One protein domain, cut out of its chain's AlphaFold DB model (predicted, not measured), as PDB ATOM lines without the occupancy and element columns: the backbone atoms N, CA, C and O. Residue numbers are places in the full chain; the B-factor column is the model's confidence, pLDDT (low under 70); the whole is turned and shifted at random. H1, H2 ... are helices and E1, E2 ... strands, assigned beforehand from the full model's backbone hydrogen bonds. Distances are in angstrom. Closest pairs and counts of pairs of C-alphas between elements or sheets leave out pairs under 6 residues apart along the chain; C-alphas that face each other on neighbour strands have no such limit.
ATOM      1  N   PRO A 214       3.458  49.123   4.866       96.88
ATOM      2  CA  PRO A 214       3.514  47.840   4.164       96.88
ATOM      3  C   PRO A 214       3.719  47.927   2.646       96.88
ATOM      4  O   PRO A 214       4.657  47.312   2.124       96.88
ATOM      5  N   GLY A 215       2.949  48.773   1.952       95.19
ATOM      6  CA  GLY A 215       3.096  49.025   0.512       95.19
ATOM      7  C   GLY A 215       4.420  49.673   0.090       95.19
ATOM      8  O   GLY A 215       4.830  49.529  -1.065       95.19
ATOM      9  N   GLN A 216       5.116  50.356   1.003       95.44
ATOM     10  CA  GLN A 216       6.389  51.034   0.735       95.44
ATOM     11  C   GLN A 216       7.609  50.182   1.095       95.44
ATOM     12  O   GLN A 216       8.634  50.279   0.416       95.44
ATOM     13  N   HIS A 217       7.504  49.315   2.110       95.12
ATOM     14  CA  HIS A 217       8.601  48.436   2.528       95.12
ATOM     15  C   HIS A 217       8.539  46.998   1.996       95.12
ATOM     16  O   HIS A 217       9.540  46.288   2.060       95.12
ATOM     17  N   GLY A 218       7.403  46.573   1.437       94.62
ATOM     18  CA  GLY A 218       7.287  45.347   0.641       94.62
ATOM     19  C   GLY A 218       6.960  44.062   1.394       94.62
ATOM     20  O   GLY A 218       6.659  43.066   0.742       94.62
ATOM     21  N   VAL A 219       6.961  44.068   2.725       95.12
ATOM     22  CA  VAL A 219       6.362  43.005   3.548       95.12
ATOM     23  C   VAL A 219       4.879  43.340   3.734       95.12
ATOM     24  O   VAL A 219       4.519  44.098   4.628       95.12
ATOM     25  N   VAL A 220       4.025  42.874   2.819       94.88
ATOM     26  CA  VAL A 220       2.624  43.349   2.710       94.88
ATOM     27  C   VAL A 220       1.599  42.535   3.510       94.88
ATOM     28  O   VAL A 220       0.483  42.997   3.710       94.88
ATOM     29  N   SER A 221       1.969  41.341   3.973       94.81
ATOM     30  CA  SER A 221       1.189  40.462   4.861       94.81
ATOM     31  C   SER A 221       2.137  39.421   5.482       94.81
ATOM     32  O   SER A 221       3.278  39.278   5.032       94.81
ATOM     33  N   ASN A 222       1.666  38.661   6.473       94.75
ATOM     34  CA  ASN A 222       2.283  37.401   6.899       94.75
ATOM     35  C   ASN A 222       2.406  36.367   5.746       94.75
ATOM     36  O   ASN A 222       3.264  35.485   5.822       94.75
ATOM     37  N   HIS A 223       1.584  36.457   4.687       94.00
ATOM     38  CA  HIS A 223       1.661  35.595   3.497       94.00
ATOM     39  C   HIS A 223       1.342  36.371   2.211       94.00
ATOM     40  O   HIS A 223       0.293  37.008   2.135       94.00
ATOM     41  N   PHE A 224       2.197  36.309   1.185       94.06
ATOM     42  CA  PHE A 224       1.922  36.957  -0.108       94.06
ATOM     43  C   PHE A 224       2.709  36.363  -1.285       94.06
ATOM     44  O   PHE A 224       3.797  35.811  -1.126       94.06
ATOM     45  N   TRP A 225       2.191  36.553  -2.498       92.81
ATOM     46  CA  TRP A 225       2.862  36.217  -3.756       92.81
ATOM     47  C   TRP A 225       3.512  37.452  -4.398       92.81
ATOM     48  O   TRP A 225       2.844  38.452  -4.655       92.81
ATOM     49  N   ASP A 226       4.812  37.391  -4.698       92.94
ATOM     50  CA  ASP A 226       5.494  38.412  -5.501       92.94
ATOM     51  C   ASP A 226       5.397  38.063  -6.994       92.94
ATOM     52  O   ASP A 226       6.123  37.203  -7.502       92.94
ATOM     53  N   SER A 227       4.523  38.775  -7.710       90.50
ATOM     54  CA  SER A 227       4.253  38.560  -9.143       90.50
ATOM     55  C   SER A 227       5.408  38.927 -10.090       90.50
ATOM     56  O   SER A 227       5.348  38.591 -11.270       90.50
ATOM     57  N   LYS A 228       6.470  39.602  -9.616       90.44
ATOM     58  CA  LYS A 228       7.682  39.868 -10.422       90.44
ATOM     59  C   LYS A 228       8.760  38.815 -10.217       90.44
ATOM     60  O   LYS A 228       9.534  38.548 -11.133       90.44
ATOM     61  N   LEU A 229       8.854  38.279  -9.003       90.69
ATOM     62  CA  LEU A 229       9.820  37.237  -8.659       90.69
ATOM     63  C   LEU A 229       9.283  35.833  -8.968       90.69
ATOM     64  O   LEU A 229      10.076  34.905  -9.119       90.69
ATOM     65  N   HIS A 230       7.957  35.686  -9.051       90.81
ATOM     66  CA  HIS A 230       7.237  34.412  -8.992       90.81
ATOM     67  C   HIS A 230       7.688  33.583  -7.773       90.81
ATOM     68  O   HIS A 230       7.989  32.389  -7.874       90.81
ATOM     69  N   LEU A 231       7.765  34.251  -6.615       91.50
ATOM     70  CA  LEU A 231       8.125  33.675  -5.319       91.50
ATOM     71  C   LEU A 231       7.065  34.003  -4.266       91.50
ATOM     72  O   LEU A 231       6.448  35.065  -4.278       91.50
ATOM     73  N   GLU A 232       6.886  33.074  -3.337       92.12
ATOM     74  CA  GLU A 232       5.910  33.127  -2.251       92.12
ATOM     75  C   GLU A 232       6.622  33.479  -0.940       92.12
ATOM     76  O   GLU A 232       7.633  32.859  -0.594       92.12
ATOM     77  N   PHE A 233       6.116  34.487  -0.235       93.62
ATOM     78  CA  PHE A 233       6.525  34.824   1.121       93.62
ATOM     79  C   PHE A 233       5.605  34.117   2.112       93.62
ATOM     80  O   PHE A 233       4.383  34.247   2.029       93.62
ATOM     81  N   VAL A 234       6.200  33.407   3.069       92.88
ATOM     82  CA  VAL A 234       5.502  32.677   4.130       92.88
ATOM     83  C   VAL A 234       6.218  32.985   5.440       92.88
ATOM     84  O   VAL A 234       7.309  32.462   5.669       92.88
ATOM     85  N   GLY A 235       5.631  33.830   6.289       89.62
ATOM     86  CA  GLY A 235       6.233  34.199   7.572       89.62
ATOM     87  C   GLY A 235       6.529  32.971   8.443       89.62
ATOM     88  O   GLY A 235       5.689  32.082   8.596       89.62
ATOM     89  N   GLY A 236       7.741  32.904   8.989       85.69
ATOM     90  CA  GLY A 236       8.248  31.778   9.775       85.69
ATOM     91  C   GLY A 236       8.756  30.595   8.939       85.69
ATOM     92  O   GLY A 236       9.232  29.608   9.504       85.69
ATOM     93  N   ALA A 237       8.697  30.661   7.605       84.19
ATOM     94  CA  ALA A 237       9.385  29.709   6.744       84.19
ATOM     95  C   ALA A 237      10.809  30.199   6.455       84.19
ATOM     96  O   ALA A 237      11.005  31.279   5.904       84.19
ATOM     97  N   GLN A 238      11.817  29.361   6.719       81.44
ATOM     98  CA  GLN A 238      13.234  29.686   6.492       81.44
ATOM     99  C   GLN A 238      13.526  30.250   5.084       81.44
ATOM    100  O   GLN A 238      14.382  31.114   4.921       81.44
ATOM    101  N   SER A 239      12.806  29.775   4.060       79.38
ATOM    102  CA  SER A 239      12.915  30.221   2.662       79.38
ATOM    103  C   SER A 239      12.400  31.641   2.386       79.38
ATOM    104  O   SER A 239      12.660  32.174   1.306       79.38
ATOM    105  N   ALA A 240      11.668  32.229   3.332       82.88
ATOM    106  CA  ALA A 240      11.230  33.617   3.333       82.88
ATOM    107  C   ALA A 240      12.127  34.459   4.258       82.88
ATOM    108  O   ALA A 240      12.712  35.440   3.797       82.88
ATOM    109  N   GLU A 241      12.332  34.018   5.508       82.44
ATOM    110  CA  GLU A 241      13.144  34.747   6.498       82.44
ATOM    111  C   GLU A 241      14.567  35.010   6.001       82.44
ATOM    112  O   GLU A 241      14.974  36.161   5.860       82.44
ATOM    113  N   SER A 242      15.320  33.967   5.631       78.81
ATOM    114  CA  SER A 242      16.719  34.118   5.206       78.81
ATOM    115  C   SER A 242      16.887  34.425   3.711       78.81
ATOM    116  O   SER A 242      17.919  34.085   3.134       78.81
ATOM    117  N   ASN A 243      15.879  35.005   3.054       83.00
ATOM    118  CA  ASN A 243      15.915  35.331   1.627       83.00
ATOM    119  C   ASN A 243      15.857  36.849   1.408       83.00
ATOM    120  O   ASN A 243      14.783  37.450   1.381       83.00
ATOM    121  N   GLU A 244      17.034  37.458   1.214       82.19
ATOM    122  CA  GLU A 244      17.243  38.911   1.102       82.19
ATOM    123  C   GLU A 244      16.228  39.660   0.220       82.19
ATOM    124  O   GLU A 244      15.867  40.790   0.534       82.19
ATOM    125  N   ILE A 245      15.741  39.032  -0.856       87.31
ATOM    126  CA  ILE A 245      14.954  39.676  -1.915       87.31
ATOM    127  C   ILE A 245      13.562  40.139  -1.456       87.31
ATOM    128  O   ILE A 245      12.969  41.050  -2.041       87.31
ATOM    129  N   PHE A 246      13.034  39.551  -0.381       89.81
ATOM    130  CA  PHE A 246      11.799  40.028   0.241       89.81
ATOM    131  C   PHE A 246      12.024  41.299   1.071       89.81
ATOM    132  O   PHE A 246      11.119  42.127   1.160       89.81
ATOM    133  N   TRP A 247      13.245  41.497   1.571       88.69
ATOM    134  CA  TRP A 247      13.649  42.566   2.487       88.69
ATOM    135  C   TRP A 247      14.423  43.712   1.793       88.69
ATOM    136  O   TRP A 247      14.777  44.702   2.438       88.69
ATOM    137  N   GLU A 248      14.737  43.603   0.494       81.75
ATOM    138  CA  GLU A 248      15.468  44.624  -0.284       81.75
ATOM    139  C   GLU A 248      14.761  46.010  -0.285       81.75
ATOM    140  O   GLU A 248      13.548  46.147  -0.124       81.75
ATOM    141  N   GLN A 393     -20.668  31.901  15.207       87.50
ATOM    142  CA  GLN A 393     -21.266  33.215  14.905       87.50
ATOM    143  C   GLN A 393     -20.430  34.071  13.939       87.50
ATOM    144  O   GLN A 393     -20.974  34.955  13.265       87.50
ATOM    145  N   ASP A 394     -19.124  33.807  13.872       93.12
ATOM    146  CA  ASP A 394     -18.138  34.713  13.276       93.12
ATOM    147  C   ASP A 394     -17.338  34.079  12.129       93.12
ATOM    148  O   ASP A 394     -16.709  34.781  11.334       93.12
ATOM    149  N   VAL A 395     -17.402  32.749  12.009       93.00
ATOM    150  CA  VAL A 395     -16.736  31.979  10.957       93.00
ATOM    151  C   VAL A 395     -17.695  31.708   9.800       93.00
ATOM    152  O   VAL A 395     -18.692  30.999   9.936       93.00
ATOM    153  N   HIS A 396     -17.348  32.232   8.632       94.06
ATOM    154  CA  HIS A 396     -17.984  31.928   7.357       94.06
ATOM    155  C   HIS A 396     -17.160  30.884   6.586       94.06
ATOM    156  O   HIS A 396     -15.940  30.795   6.743       94.06
ATOM    157  N   PHE A 397     -17.812  30.095   5.724       94.50
ATOM    158  CA  PHE A 397     -17.147  29.011   4.996       94.50
ATOM    159  C   PHE A 397     -17.157  29.190   3.486       94.50
ATOM    160  O   PHE A 397     -18.215  29.357   2.876       94.50
ATOM    161  N   TRP A 398     -15.986  29.027   2.871       95.50
ATOM    162  CA  TRP A 398     -15.826  29.017   1.418       95.50
ATOM    163  C   TRP A 398     -16.775  28.036   0.734       95.50
ATOM    164  O   TRP A 398     -17.393  28.391  -0.265       95.50
ATOM    165  N   GLU A 399     -16.963  26.842   1.303       95.38
ATOM    166  CA  GLU A 399     -17.835  25.804   0.743       95.38
ATOM    167  C   GLU A 399     -19.345  26.047   0.955       95.38
ATOM    168  O   GLU A 399     -20.146  25.213   0.532       95.38
ATOM    169  N   ASP A 400     -19.740  27.131   1.637       95.50
ATOM    170  CA  ASP A 400     -21.134  27.608   1.712       95.50
ATOM    171  C   ASP A 400     -21.373  28.883   0.880       95.50
ATOM    172  O   ASP A 400     -22.514  29.149   0.502       95.50
ATOM    173  N   ILE A 401     -20.320  29.649   0.565       97.19
ATOM    174  CA  ILE A 401     -20.390  30.880  -0.244       97.19
ATOM    175  C   ILE A 401     -20.203  30.569  -1.738       97.19
ATOM    176  O   ILE A 401     -20.979  31.023  -2.582       97.19
ATOM    177  N   LEU A 402     -19.175  29.787  -2.077       97.06
ATOM    178  CA  LEU A 402     -18.756  29.508  -3.449       97.06
ATOM    179  C   LEU A 402     -18.843  28.011  -3.769       97.06
ATOM    180  O   LEU A 402     -18.522  27.137  -2.962       97.06
ATOM    181  N   THR A 403     -19.246  27.699  -4.999       97.50
ATOM    182  CA  THR A 403     -19.144  26.338  -5.540       97.50
ATOM    183  C   THR A 403     -17.685  25.995  -5.851       97.50
ATOM    184  O   THR A 403     -16.846  26.874  -6.034       97.50
ATOM    185  N   SER A 404     -17.364  24.703  -5.967       95.12
ATOM    186  CA  SER A 404     -16.000  24.271  -6.302       95.12
ATOM    187  C   SER A 404     -15.501  24.836  -7.635       95.12
ATOM    188  O   SER A 404     -14.327  25.164  -7.736       95.12
ATOM    189  N   ASP A 405     -16.371  24.988  -8.638       95.25
ATOM    190  CA  ASP A 405     -15.988  25.544  -9.944       95.25
ATOM    191  C   ASP A 405     -15.755  27.067  -9.887       95.25
ATOM    192  O   ASP A 405     -14.922  27.577 -10.628       95.25
ATOM    193  N   GLU A 406     -16.430  27.779  -8.977       96.69
ATOM    194  CA  GLU A 406     -16.199  29.206  -8.698       96.69
ATOM    195  C   GLU A 406     -14.913  29.424  -7.883       96.69
ATOM    196  O   GLU A 406     -14.133  30.315  -8.201       96.69
ATOM    197  N   LEU A 407     -14.638  28.575  -6.883       94.94
ATOM    198  CA  LEU A 407     -13.362  28.577  -6.148       94.94
ATOM    199  C   LEU A 407     -12.172  28.270  -7.066       94.94
ATOM    200  O   LEU A 407     -11.124  28.895  -6.940       94.94
ATOM    201  N   ASN A 408     -12.347  27.354  -8.024       94.19
ATOM    202  CA  ASN A 408     -11.321  26.987  -9.003       94.19
ATOM    203  C   ASN A 408     -10.931  28.129  -9.967       94.19
ATOM    204  O   ASN A 408      -9.977  27.949 -10.721       94.19
ATOM    205  N   LEU A 409     -11.620  29.280  -9.973       93.31
ATOM    206  CA  LEU A 409     -11.183  30.472 -10.720       93.31
ATOM    207  C   LEU A 409      -9.915  31.100 -10.121       93.31
ATOM    208  O   LEU A 409      -9.126  31.714 -10.843       93.31
ATOM    209  N   PHE A 410      -9.712  30.921  -8.816       95.00
ATOM    210  CA  PHE A 410      -8.568  31.441  -8.083       95.00
ATOM    211  C   PHE A 410      -7.460  30.384  -8.013       95.00
ATOM    212  O   PHE A 410      -7.719  29.192  -7.833       95.00
ATOM    213  N   SER A 411      -6.213  30.822  -8.170       92.62
ATOM    214  CA  SER A 411      -5.014  29.995  -7.997       92.62
ATOM    215  C   SER A 411      -4.427  30.126  -6.592       92.62
ATOM    216  O   SER A 411      -3.813  29.184  -6.091       92.62
ATOM    217  N   ARG A 412      -4.640  31.289  -5.957       92.00
ATOM    218  CA  ARG A 412      -4.125  31.667  -4.638       92.00
ATOM    219  C   ARG A 412      -5.200  32.390  -3.840       92.00
ATOM    220  O   ARG A 412      -5.879  33.266  -4.379       92.00
ATOM    221  N   LEU A 413      -5.309  32.017  -2.569       93.00
ATOM    222  CA  LEU A 413      -6.013  32.745  -1.520       93.00
ATOM    223  C   LEU A 413      -4.974  32.973  -0.416       93.00
ATOM    224  O   LEU A 413      -4.658  32.041   0.324       93.00
ATOM    225  N   ASP A 414      -4.415  34.175  -0.368       89.56
ATOM    226  CA  ASP A 414      -3.379  34.591   0.578       89.56
ATOM    227  C   ASP A 414      -4.011  35.400   1.731       89.56
ATOM    228  O   ASP A 414      -5.079  35.990   1.564       89.56
ATOM    229  N   GLY A 415      -3.351  35.459   2.892       84.62
ATOM    230  CA  GLY A 415      -3.851  36.163   4.084       84.62
ATOM    231  C   GLY A 415      -4.692  35.297   5.037       84.62
ATOM    232  O   GLY A 415      -5.084  34.174   4.720       84.62
ATOM    233  N   SER A 416      -4.912  35.807   6.255       79.50
ATOM    234  CA  SER A 416      -5.484  35.045   7.383       79.50
ATOM    235  C   SER A 416      -6.905  35.461   7.798       79.50
ATOM    236  O   SER A 416      -7.676  34.637   8.294       79.50
ATOM    237  N   VAL A 417      -7.243  36.736   7.591       93.19
ATOM    238  CA  VAL A 417      -8.507  37.386   7.985       93.19
ATOM    239  C   VAL A 417      -9.061  38.167   6.803       93.19
ATOM    240  O   VAL A 417     -10.130  37.839   6.293       93.19
ATOM    241  N   ASN A 418      -8.284  39.136   6.309       96.06
ATOM    242  CA  ASN A 418      -8.475  39.672   4.969       96.06
ATOM    243  C   ASN A 418      -7.853  38.690   3.982       96.06
ATOM    244  O   ASN A 418      -6.739  38.217   4.215       96.06
ATOM    245  N   ILE A 419      -8.557  38.407   2.892       96.06
ATOM    246  CA  ILE A 419      -8.110  37.446   1.886       96.06
ATOM    247  C   ILE A 419      -7.748  38.191   0.606       96.06
ATOM    248  O   ILE A 419      -8.563  38.933   0.057       96.06
ATOM    249  N   ALA A 420      -6.534  37.961   0.125       95.31
ATOM    250  CA  ALA A 420      -6.016  38.452  -1.141       95.31
ATOM    251  C   ALA A 420      -6.099  37.314  -2.178       95.31
ATOM    252  O   ALA A 420      -5.618  36.209  -1.932       95.31
ATOM    253  N   LEU A 421      -6.748  37.544  -3.323       95.44
ATOM    254  CA  LEU A 421      -7.062  36.500  -4.305       95.44
ATOM    255  C   LEU A 421      -6.405  36.776  -5.660       95.44
ATOM    256  O   LEU A 421      -6.544  37.863  -6.228       95.44
ATOM    257  N   SER A 422      -5.744  35.755  -6.208       93.69
ATOM    258  CA  SER A 422      -5.139  35.784  -7.548       93.69
ATOM    259  C   SER A 422      -5.766  34.727  -8.461       93.69
ATOM    260  O   SER A 422      -6.130  33.641  -8.008       93.69
ATOM    261  N   LEU A 423      -5.890  35.039  -9.753       93.38
ATOM    262  CA  LEU A 423      -6.386  34.121 -10.787       93.38
ATOM    263  C   LEU A 423      -5.254  33.174 -11.254       93.38
ATOM    264  O   LEU A 423      -4.115  33.287 -10.809       93.38
ATOM    265  N   HIS A 424      -5.542  32.214 -12.140       87.19
ATOM    266  CA  HIS A 424      -4.522  31.296 -12.704       87.19
ATOM    267  C   HIS A 424      -3.548  31.936 -13.705       87.19
ATOM    268  O   HIS A 424      -2.618  31.265 -14.150       87.19
ATOM    269  N   ASP A 425      -3.749  33.206 -14.042       79.25
ATOM    270  CA  ASP A 425      -2.766  34.038 -14.731       79.25
ATOM    271  C   ASP A 425      -2.268  35.112 -13.747       79.25
ATOM    272  O   ASP A 425      -3.081  35.720 -13.047       79.25
ATOM    273  N   ASP A 426      -0.952  35.340 -13.695       72.38
ATOM    274  CA  ASP A 426      -0.333  36.413 -12.900       72.38
ATOM    275  C   ASP A 426      -0.707  37.810 -13.449       72.38
ATOM    276  O   ASP A 426      -0.658  38.804 -12.721       72.38
ATOM    277  N   ASN A 427      -1.107  37.897 -14.724       79.69
ATOM    278  CA  ASN A 427      -1.634  39.097 -15.368       79.69
ATOM    279  C   ASN A 427      -2.880  38.721 -16.207       79.69
ATOM    280  O   ASN A 427      -2.781  38.597 -17.432       79.69
ATOM    281  N   PRO A 428      -4.056  38.529 -15.577       84.94
ATOM    282  CA  PRO A 428      -5.269  38.114 -16.277       84.94
ATOM    283  C   PRO A 428      -5.763  39.185 -17.259       84.94
ATOM    284  O   PRO A 428      -5.536  40.383 -17.064       84.94
ATOM    285  N   GLU A 429      -6.481  38.758 -18.300       90.88
ATOM    286  CA  GLU A 429      -7.183  39.685 -19.194       90.88
ATOM    287  C   GLU A 429      -8.256  40.467 -18.397       90.88
ATOM    288  O   GLU A 429      -8.881  39.895 -17.492       90.88
ATOM    289  N   PRO A 430      -8.500  41.760 -18.699       92.81
ATOM    290  CA  PRO A 430      -9.382  42.608 -17.893       92.81
ATOM    291  C   PRO A 430     -10.797  42.046 -17.710       92.81
ATOM    292  O   PRO A 430     -11.368  42.176 -16.631       92.81
ATOM    293  N   GLU A 431     -11.347  41.393 -18.735       94.38
ATOM    294  CA  GLU A 431     -12.674  40.777 -18.697       94.38
ATOM    295  C   GLU A 431     -12.770  39.583 -17.725       94.38
ATOM    296  O   GLU A 431     -13.818  39.386 -17.108       94.38
ATOM    297  N   ASP A 432     -11.696  38.803 -17.548       94.38
ATOM    298  CA  ASP A 432     -11.670  37.679 -16.598       94.38
ATOM    299  C   ASP A 432     -11.539  38.182 -15.149       94.38
ATOM    300  O   ASP A 432     -12.184  37.648 -14.240       94.38
ATOM    301  N   LEU A 433     -10.770  39.258 -14.934       95.62
ATOM    302  CA  LEU A 433     -10.672  39.940 -13.640       95.62
ATOM    303  C   LEU A 433     -11.986  40.643 -13.258       95.62
ATOM    304  O   LEU A 433     -12.437  40.507 -12.120       95.62
ATOM    305  N   GLU A 434     -12.639  41.340 -14.196       96.38
ATOM    306  CA  GLU A 434     -13.961  41.952 -13.986       96.38
ATOM    307  C   GLU A 434     -15.013  40.883 -13.648       96.38
ATOM    308  O   GLU A 434     -15.793  41.053 -12.710       96.38
ATOM    309  N   HIS A 435     -15.005  39.744 -14.347       96.56
ATOM    310  CA  HIS A 435     -15.902  38.625 -14.055       96.56
ATOM    311  C   HIS A 435     -15.679  38.044 -12.647       96.56
ATOM    312  O   HIS A 435     -16.652  37.838 -11.917       96.56
ATOM    313  N   ALA A 436     -14.425  37.835 -12.231       97.62
ATOM    314  CA  ALA A 436     -14.101  37.365 -10.884       97.62
ATOM    315  C   ALA A 436     -14.481  38.389  -9.792       97.62
ATOM    316  O   ALA A 436     -15.032  38.006  -8.757       97.62
ATOM    317  N   TYR A 437     -14.266  39.686 -10.035       98.12
ATOM    318  CA  TYR A 437     -14.685  40.765  -9.135       98.12
ATOM    319  C   TYR A 437     -16.206  40.814  -8.953       98.12
ATOM    320  O   TYR A 437     -16.697  40.840  -7.822       98.12
ATOM    321  N   LEU A 438     -16.962  40.788 -10.056       98.31
ATOM    322  CA  LEU A 438     -18.425  40.825 -10.032       98.31
ATOM    323  C   LEU A 438     -19.019  39.576  -9.365       98.31
ATOM    324  O   LEU A 438     -19.982  39.700  -8.611       98.31
ATOM    325  N   LEU A 439     -18.412  38.403  -9.573       98.25
ATOM    326  CA  LEU A 439     -18.769  37.173  -8.866       98.25
ATOM    327  C   LEU A 439     -18.589  37.323  -7.349       98.25
ATOM    328  O   LEU A 439     -19.516  37.035  -6.598       98.25
ATOM    329  N   LEU A 440     -17.430  37.799  -6.882       98.31
ATOM    330  CA  LEU A 440     -17.207  38.015  -5.449       98.31
ATOM    331  C   LEU A 440     -18.171  39.073  -4.883       98.31
ATOM    332  O   LEU A 440     -18.772  38.841  -3.835       98.31
ATOM    333  N   LYS A 441     -18.404  40.182  -5.599       98.12
ATOM    334  CA  LYS A 441     -19.397  41.203  -5.219       98.12
ATOM    335  C   LYS A 441     -20.819  40.643  -5.103       98.12
ATOM    336  O   LYS A 441     -21.512  41.022  -4.170       98.12
ATOM    337  N   GLU A 442     -21.256  39.746  -5.993       98.25
ATOM    338  CA  GLU A 442     -22.565  39.077  -5.879       98.25
ATOM    339  C   GLU A 442     -22.626  38.161  -4.647       98.25
ATOM    340  O   GLU A 442     -23.628  38.133  -3.936       98.25
ATOM    341  N   LYS A 443     -21.551  37.415  -4.379       98.06
ATOM    342  CA  LYS A 443     -21.525  36.338  -3.376       98.06
ATOM    343  C   LYS A 443     -21.337  36.828  -1.939       98.06
ATOM    344  O   LYS A 443     -21.759  36.139  -1.015       98.06
ATOM    345  N   PHE A 444     -20.735  38.003  -1.759       97.94
ATOM    346  CA  PHE A 444     -20.502  38.622  -0.452       97.94
ATOM    347  C   PHE A 444     -21.460  39.787  -0.131       97.94
ATOM    348  O   PHE A 444     -21.359  40.350   0.950       97.94
ATOM    349  N   VAL A 445     -22.421  40.128  -1.005       95.88
ATOM    350  CA  VAL A 445     -23.297  41.316  -0.847       95.88
ATOM    351  C   VAL A 445     -24.098  41.368   0.465       95.88
ATOM    352  O   VAL A 445     -24.331  42.454   0.988       95.88
ATOM    353  N   ASP A 446     -24.497  40.210   0.998       95.19
ATOM    354  CA  ASP A 446     -25.241  40.064   2.260       95.19
ATOM    355  C   ASP A 446     -24.350  39.516   3.407       95.19
ATOM    356  O   ASP A 446     -24.858  38.997   4.405       95.19
ATOM    357  N   LEU A 447     -23.017  39.574   3.263       97.25
ATOM    358  CA  LEU A 447     -22.028  39.077   4.230       97.25
ATOM    359  C   LEU A 447     -21.186  40.235   4.812       97.25
ATOM    360  O   LEU A 447     -21.023  41.259   4.154       97.25
ATOM    361  N   PRO A 448     -20.618  40.096   6.027       96.81
ATOM    362  CA  PRO A 448     -19.857  41.159   6.695       96.81
ATOM    363  C   PRO A 448     -18.395  41.241   6.202       96.81
ATOM    364  O   PRO A 448     -17.444  41.059   6.967       96.81
ATOM    365  N   PHE A 449     -18.225  41.447   4.893       98.12
ATOM    366  CA  PHE A 449     -16.928  41.590   4.228       98.12
ATOM    367  C   PHE A 449     -17.041  42.542   3.032       98.12
ATOM    368  O   PHE A 449     -17.975  42.432   2.235       98.12
ATOM    369  N   ASP A 450     -16.042  43.400   2.831       97.81
ATOM    370  CA  ASP A 450     -15.970  44.291   1.674       97.81
ATOM    371  C   ASP A 450     -15.013  43.758   0.600       97.81
ATOM    372  O   ASP A 450     -13.816  43.573   0.816       97.81
ATOM    373  N   VAL A 451     -15.556  43.522  -0.597       98.38
ATOM    374  CA  VAL A 451     -14.795  43.080  -1.777       98.38
ATOM    375  C   VAL A 451     -14.243  44.288  -2.541       98.38
ATOM    376  O   VAL A 451     -15.009  45.191  -2.881       98.38
ATOM    377  N   TYR A 452     -12.965  44.274  -2.912       98.19
ATOM    378  CA  TYR A 452     -12.319  45.326  -3.705       98.19
ATOM    379  C   TYR A 452     -11.443  44.750  -4.828       98.19
ATOM    380  O   TYR A 452     -10.877  43.662  -4.702       98.19
ATOM    381  N   LEU A 453     -11.285  45.516  -5.910       97.38
ATOM    382  CA  LEU A 453     -10.062  45.469  -6.716       97.38
ATOM    383  C   LEU A 453      -8.947  46.169  -5.925       97.38
ATOM    384  O   LEU A 453      -9.225  47.121  -5.199       97.38
ATOM    385  N   ARG A 454      -7.685  45.757  -6.076       94.88
ATOM    386  CA  ARG A 454      -6.530  46.382  -5.391       94.88
ATOM    387  C   ARG A 454      -6.475  47.906  -5.566       94.88
ATOM    388  O   ARG A 454      -6.115  48.637  -4.644       94.88
ATOM    389  N   GLU A 455      -6.818  48.373  -6.760       94.12
ATOM    390  CA  GLU A 455      -6.863  49.787  -7.140       94.12
ATOM    391  C   GLU A 455      -8.040  50.554  -6.503       94.12
ATOM    392  O   GLU A 455      -7.966  51.775  -6.402       94.12
ATOM    393  N   ASP A 456      -9.080  49.846  -6.046       96.62
ATOM    394  CA  ASP A 456     -10.282  50.396  -5.398       96.62
ATOM    395  C   ASP A 456     -10.236  50.303  -3.854       96.62
ATOM    396  O   ASP A 456     -11.168  50.771  -3.194       96.62
ATOM    397  N   ILE A 457      -9.195  49.699  -3.255       96.38
ATOM    398  CA  ILE A 457      -9.027  49.654  -1.789       96.38
ATOM    399  C   ILE A 457      -8.889  51.095  -1.260       96.38
ATOM    400  O   ILE A 457      -8.007  51.814  -1.743       96.38
ATOM    401  N   PRO A 458      -9.710  51.529  -0.279       96.56
ATOM    402  CA  PRO A 458      -9.716  52.909   0.202       96.56
ATOM    403  C   PRO A 458      -8.361  53.400   0.736       96.56
ATOM    404  O   PRO A 458      -7.632  52.668   1.400       96.56
ATOM    405  N   GLU A 459      -8.057  54.677   0.490       94.12
ATOM    406  CA  GLU A 459      -6.773  55.315   0.838       94.12
ATOM    407  C   GLU A 459      -6.469  55.290   2.350       94.12
ATOM    408  O   GLU A 459      -5.307  55.238   2.735       94.12
ATOM    409  N   GLU A 460      -7.495  55.222   3.208       94.19
ATOM    410  CA  GLU A 460      -7.376  55.087   4.673       94.19
ATOM    411  C   GLU A 460      -6.650  53.813   5.146       94.19
ATOM    412  O   GLU A 460      -6.152  53.783   6.271       94.19
ATOM    413  N   TYR A 461      -6.572  52.779   4.300       94.94
ATOM    414  CA  TYR A 461      -5.806  51.562   4.578       94.94
ATOM    415  C   TYR A 461      -4.307  51.728   4.275       94.94
ATOM    416  O   TYR A 461      -3.511  50.902   4.711       94.94
ATOM    417  N   GLU A 462      -3.904  52.758   3.518       94.81
ATOM    418  CA  GLU A 462      -2.503  53.091   3.190       94.81
ATOM    419  C   GLU A 462      -1.661  51.896   2.671       94.81
ATOM    420  O   GLU A 462      -0.442  51.820   2.854       94.81
ATOM    421  N   LEU A 463      -2.326  50.932   2.021       93.88
ATOM    422  CA  LEU A 463      -1.750  49.642   1.632       93.88
ATOM    423  C   LEU A 463      -0.948  49.722   0.326       93.88
ATOM    424  O   LEU A 463      -0.002  48.957   0.133       93.88
ATOM    425  N   GLN A 464      -1.324  50.621  -0.587       94.12
ATOM    426  CA  GLN A 464      -0.665  50.768  -1.882       94.12
ATOM    427  C   GLN A 464       0.663  51.544  -1.775       94.12
ATOM    428  O   GLN A 464       0.799  52.504  -1.022       94.12
ATOM    429  N   GLY A 465       1.652  51.165  -2.585       93.25
ATOM    430  CA  GLY A 465       2.960  51.820  -2.647       93.25
ATOM    431  C   GLY A 465       3.889  51.211  -3.700       93.25
ATOM    432  O   GLY A 465       3.445  50.563  -4.655       93.25
ATOM    433  N   HIS A 466       5.203  51.388  -3.530       91.62
ATOM    434  CA  HIS A 466       6.224  50.831  -4.435       91.62
ATOM    435  C   HIS A 466       6.084  49.310  -4.675       91.62
ATOM    436  O   HIS A 466       6.432  48.801  -5.749       91.62
ATOM    437  N   TYR A 467       5.533  48.580  -3.701       94.38
ATOM    438  CA  TYR A 467       5.390  47.128  -3.714       94.38
ATOM    439  C   TYR A 467       4.000  46.596  -4.108       94.38
ATOM    440  O   TYR A 467       3.718  45.425  -3.876       94.38
ATOM    441  N   ASN A 468       3.173  47.368  -4.832       93.44
ATOM    442  CA  ASN A 468       1.863  46.917  -5.360       93.44
ATOM    443  C   ASN A 468       1.866  45.573  -6.124       93.44
ATOM    444  O   ASN A 468       0.829  44.936  -6.261       93.44
ATOM    445  N   HIS A 469       3.022  45.124  -6.614       91.88
ATOM    446  CA  HIS A 469       3.221  43.835  -7.287       91.88
ATOM    447  C   HIS A 469       3.255  42.615  -6.341       91.88
ATOM    448  O   HIS A 469       3.265  41.481  -6.813       91.88
ATOM    449  N   ARG A 470       3.266  42.848  -5.023       93.75
ATOM    450  CA  ARG A 470       3.083  41.843  -3.962       93.75
ATOM    451  C   ARG A 470       1.648  41.805  -3.424       93.75
ATOM    452  O   ARG A 470       1.301  40.925  -2.649       93.75
ATOM    453  N   LEU A 471       0.815  42.767  -3.828       94.56
ATOM    454  CA  LEU A 471      -0.610  42.799  -3.518       94.56
ATOM    455  C   LEU A 471      -1.377  42.088  -4.641       94.56
ATOM    456  O   LEU A 471      -1.258  42.479  -5.809       94.56
ATOM    457  N   ALA A 472      -2.190  41.090  -4.290       94.69
ATOM    458  CA  ALA A 472      -3.081  40.406  -5.230       94.69
ATOM    459  C   ALA A 472      -4.073  41.393  -5.889       94.69
ATOM    460  O   ALA A 472      -4.346  42.447  -5.306       94.69
ATOM    461  N   PRO A 473      -4.626  41.096  -7.082       94.62
ATOM    462  CA  PRO A 473      -5.532  42.009  -7.786       94.62
ATOM    463  C   PRO A 473      -6.931  42.115  -7.155       94.62
ATOM    464  O   PRO A 473      -7.605  43.123  -7.358       94.62
ATOM    465  N   LEU A 474      -7.367  41.108  -6.390       96.88
ATOM    466  CA  LEU A 474      -8.656  41.077  -5.691       96.88
ATOM    467  C   LEU A 474      -8.446  40.939  -4.187       96.88
ATOM    468  O   LEU A 474      -7.571  40.193  -3.753       96.88
ATOM    469  N   TRP A 475      -9.277  41.620  -3.404       97.69
ATOM    470  CA  TRP A 475      -9.249  41.576  -1.945       97.69
ATOM    471  C   TRP A 475     -10.655  41.432  -1.369       97.69
ATOM    472  O   TRP A 475     -11.624  41.961  -1.914       97.69
ATOM    473  N   ILE A 476     -10.746  40.728  -0.247       98.06
ATOM    474  CA  ILE A 476     -11.935  40.624   0.597       98.06
ATOM    475  C   ILE A 476     -11.494  41.021   2.000       98.06
ATOM    476  O   ILE A 476     -10.746  40.285   2.647       98.06
ATOM    477  N   LEU A 477     -11.908  42.206   2.440       97.75
ATOM    478  CA  LEU A 477     -11.576  42.741   3.756       97.75
ATOM    479  C   LEU A 477     -12.675  42.344   4.742       97.75
ATOM    480  O   LEU A 477     -13.858  42.521   4.450       97.75
ATOM    481  N   ALA A 478     -12.302  41.779   5.885       97.75
ATOM    482  CA  ALA A 478     -13.266  41.334   6.885       97.75
ATOM    483  C   ALA A 478     -13.661  42.480   7.823       97.75
ATOM    484  O   ALA A 478     -12.805  43.242   8.280       97.75
ATOM    485  N   HIS A 479     -14.951  42.576   8.154       96.94
ATOM    486  CA  HIS A 479     -15.398  43.423   9.265       96.94
ATOM    487  C   HIS A 479     -14.899  42.844  10.595       96.94
ATOM    488  O   HIS A 479     -14.635  41.643  10.689       96.94
ATOM    489  N   LEU A 480     -14.750  43.689  11.620       95.38
ATOM    490  CA  LEU A 480     -14.191  43.273  12.908       95.38
ATOM    491  C   LEU A 480     -14.921  42.048  13.488       95.38
ATOM    492  O   LEU A 480     -16.151  41.990  13.518       95.38
ATOM    493  N   GLY A 481     -14.142  41.070  13.962       92.81
ATOM    494  CA  GLY A 481     -14.678  39.838  14.537       92.81
ATOM    495  C   GLY A 481     -15.347  38.922  13.506       92.81
ATOM    496  O   GLY A 481     -16.323  38.256  13.842       92.81
ATOM    497  N   LYS A 482     -14.870  38.895  12.252       95.62
ATOM    498  CA  LYS A 482     -15.342  37.987  11.189       95.62
ATOM    499  C   LYS A 482     -14.186  37.363  10.419       95.62
ATOM    500  O   LYS A 482     -13.161  37.989  10.187       95.62
ATOM    501  N   VAL A 483     -14.360  36.124   9.966       95.12
ATOM    502  CA  VAL A 483     -13.361  35.426   9.143       95.12
ATOM    503  C   VAL A 483     -14.035  34.501   8.134       95.12
ATOM    504  O   VAL A 483     -15.089  33.932   8.416       95.12
ATOM    505  N   VAL A 484     -13.428  34.322   6.958       94.12
ATOM    506  CA  VAL A 484     -13.830  33.302   5.979       94.12
ATOM    507  C   VAL A 484     -12.738  32.238   5.852       94.12
ATOM    508  O   VAL A 484     -11.560  32.550   5.697       94.12
ATOM    509  N   THR A 485     -13.106  30.961   5.960       92.00
ATOM    510  CA  THR A 485     -12.145  29.845   5.954       92.00
ATOM    511  C   THR A 485     -12.727  28.578   5.318       92.00
ATOM    512  O   THR A 485     -13.864  28.566   4.850       92.00
ATOM    513  N   PHE A 486     -11.947  27.499   5.260       91.31
ATOM    514  CA  PHE A 486     -12.395  26.186   4.786       91.31
ATOM    515  C   PHE A 486     -12.794  25.283   5.961       91.31
ATOM    516  O   PHE A 486     -12.154  25.298   7.017       91.31
ATOM    517  N   LYS A 487     -13.797  24.415   5.784       89.31
ATOM    518  CA  LYS A 487     -14.345  23.550   6.859       89.31
ATOM    519  C   LYS A 487     -13.370  22.495   7.398       89.31
ATOM    520  O   LYS A 487     -13.687  21.808   8.370       89.31
ATOM    521  N   ASN A 488     -12.206  22.333   6.771       85.00
ATOM    522  CA  ASN A 488     -11.104  21.489   7.236       85.00
ATOM    523  C   ASN A 488     -10.069  22.234   8.107       85.00
ATOM    524  O   ASN A 488      -9.296  21.558   8.781       85.00
ATOM    525  N   GLY A 489     -10.057  23.573   8.114       67.19
ATOM    526  CA  GLY A 489      -9.158  24.408   8.928       67.19
ATOM    527  C   GLY A 489      -9.708  24.777  10.312       67.19
ATOM    528  O   GLY A 489      -9.047  25.473  11.076       67.19
ATOM    529  N   VAL A 490     -10.922  24.330  10.641       66.00
ATOM    530  CA  VAL A 490     -11.662  24.747  11.839       66.00
ATOM    531  C   VAL A 490     -11.187  23.996  13.085       66.00
ATOM    532  O   VAL A 490     -11.382  22.780  13.193       66.00
ATOM    533  N   GLN A 491     -10.623  24.728  14.052       58.78
ATOM    534  CA  GLN A 491     -10.543  24.262  15.439       58.78
ATOM    535  C   GLN A 491     -11.968  24.201  16.006       58.78
ATOM    536  O   GLN A 491     -12.732  25.142  15.825       58.78
TER     537      GLN A 491
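AT A GLANCE: This is residues 214 to 248 and 393 to 491 of the 897 residues of an uncharacterized protein of Eremothecium cymbalariae (strain CBS 270.75 / DBVPG 7215 / KCTC 17166 / NRRL Y-17582) (UniProt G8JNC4). A twisted sheet of four strands, E4, E5, E7 and E6, forms a slab with the helix H5 packed over one face. At one end of the domain lie the hairpin E1 and E2 and, just after E2 in the chain, the short helix H2; at the other end the short strands E3 and E8 pair, with the short helix H3 following E3 directly, while the short helices H1 and H4 stand apart from both of these strand pairs but for the tight link from H1 to E1. The 134 printed residues run H1 E1 E2 H2 E3 H3 H4 E4 E5 H5 E6 E7 E8, five named helices and eight named strands; the large sheet, E4 E5 E7 E6, is antiparallel. The class is mixed, helices and strands, with 65 residues in named elements, under half. The whole is compact, with a radius of gyration of the C-alphas of 14.9 A, and spans 41 by 38 by 31 A.

IN THESE COORDINATES: H1, residues 214 to 217, begins with C-alpha 214 at (3.514, 47.840, 4.164). E1 is residues 223 to 226, E2 231 to 234 and H2 238 to 241. After the cut come E3, 395 to 397, H3, 398 to 401, and H4, 404 to 407. E4, 410 to 414, measures 10.6 A; E5, 419 to 423, 13.2 A. H5, 430 to 444, is 21.1 A long and begins at (-9.382, 42.608, -17.893). E6, 449 to 453, measures 13.5 A and E7, 474 to 478, 13.4 A. E8, 483 to 485, ends at (-12.145, 29.845, 5.954).

HOW THE PARTS SIT: The sheet E4 E5 E7 E6 is only just strongly twisted, its C-alphas up to 4.2 A off the best plane. N 414 and O 420 of the hairpin E4 and E5 are 2.8 A apart, N 419 and O 476 of E5 and E7 2.9 A, and N 450 and O 477 of the hairpin E6 and E7 2.9 A, each within hydrogen-bond range. H5 is on this sheet, two layers, at a height over the sheet of 8.3 A; it runs along the strands, at 8 degrees to E7 on the local plane. Its closest C-alphas to E6 are those of Lys 441 and Val 451, 6.0 A apart. E5, H5 and E6 are a split strand-helix-strand unit, two strands running the same way with E7 between them, and a right-handed crossover. E1 and E5 are near each other, with 6 pairs of C-alphas within 10 A. The closest C-alphas of E1 and E4, Phe 224 and Asp 414, are 5.8 A apart. In the hairpin E1 and E2, N 233 and O 224 are 2.8 A apart, within hydrogen-bond range. The closest C-alphas of E2 and H2, Phe 233 and Ala 240, are 5.3 A apart. H1 touches no helix. E3 and E8 are parallel, with N 396 and O 483 within hydrogen-bond range at 2.8 A. H3 and H4 are close but not clearly touching, the C-alphas of Trp 398 and Leu 407 8.0 A apart. In H5 every O i to N i+4 pair is within hydrogen-bond range; H1 to H4 are too short for such a pair.

THE WHOLE: The C-alphas of Glu 244 and Asp 446, the two farthest apart, are 42.5 A apart. Residues 249 to 392 are cut out, with 41.4 A between C-alphas 248 and 393. The link E6 to E7, residues 454 to 473, is long. Mean pLDDT of the printed part is 92.2, and residues 489 to 491 are under 70.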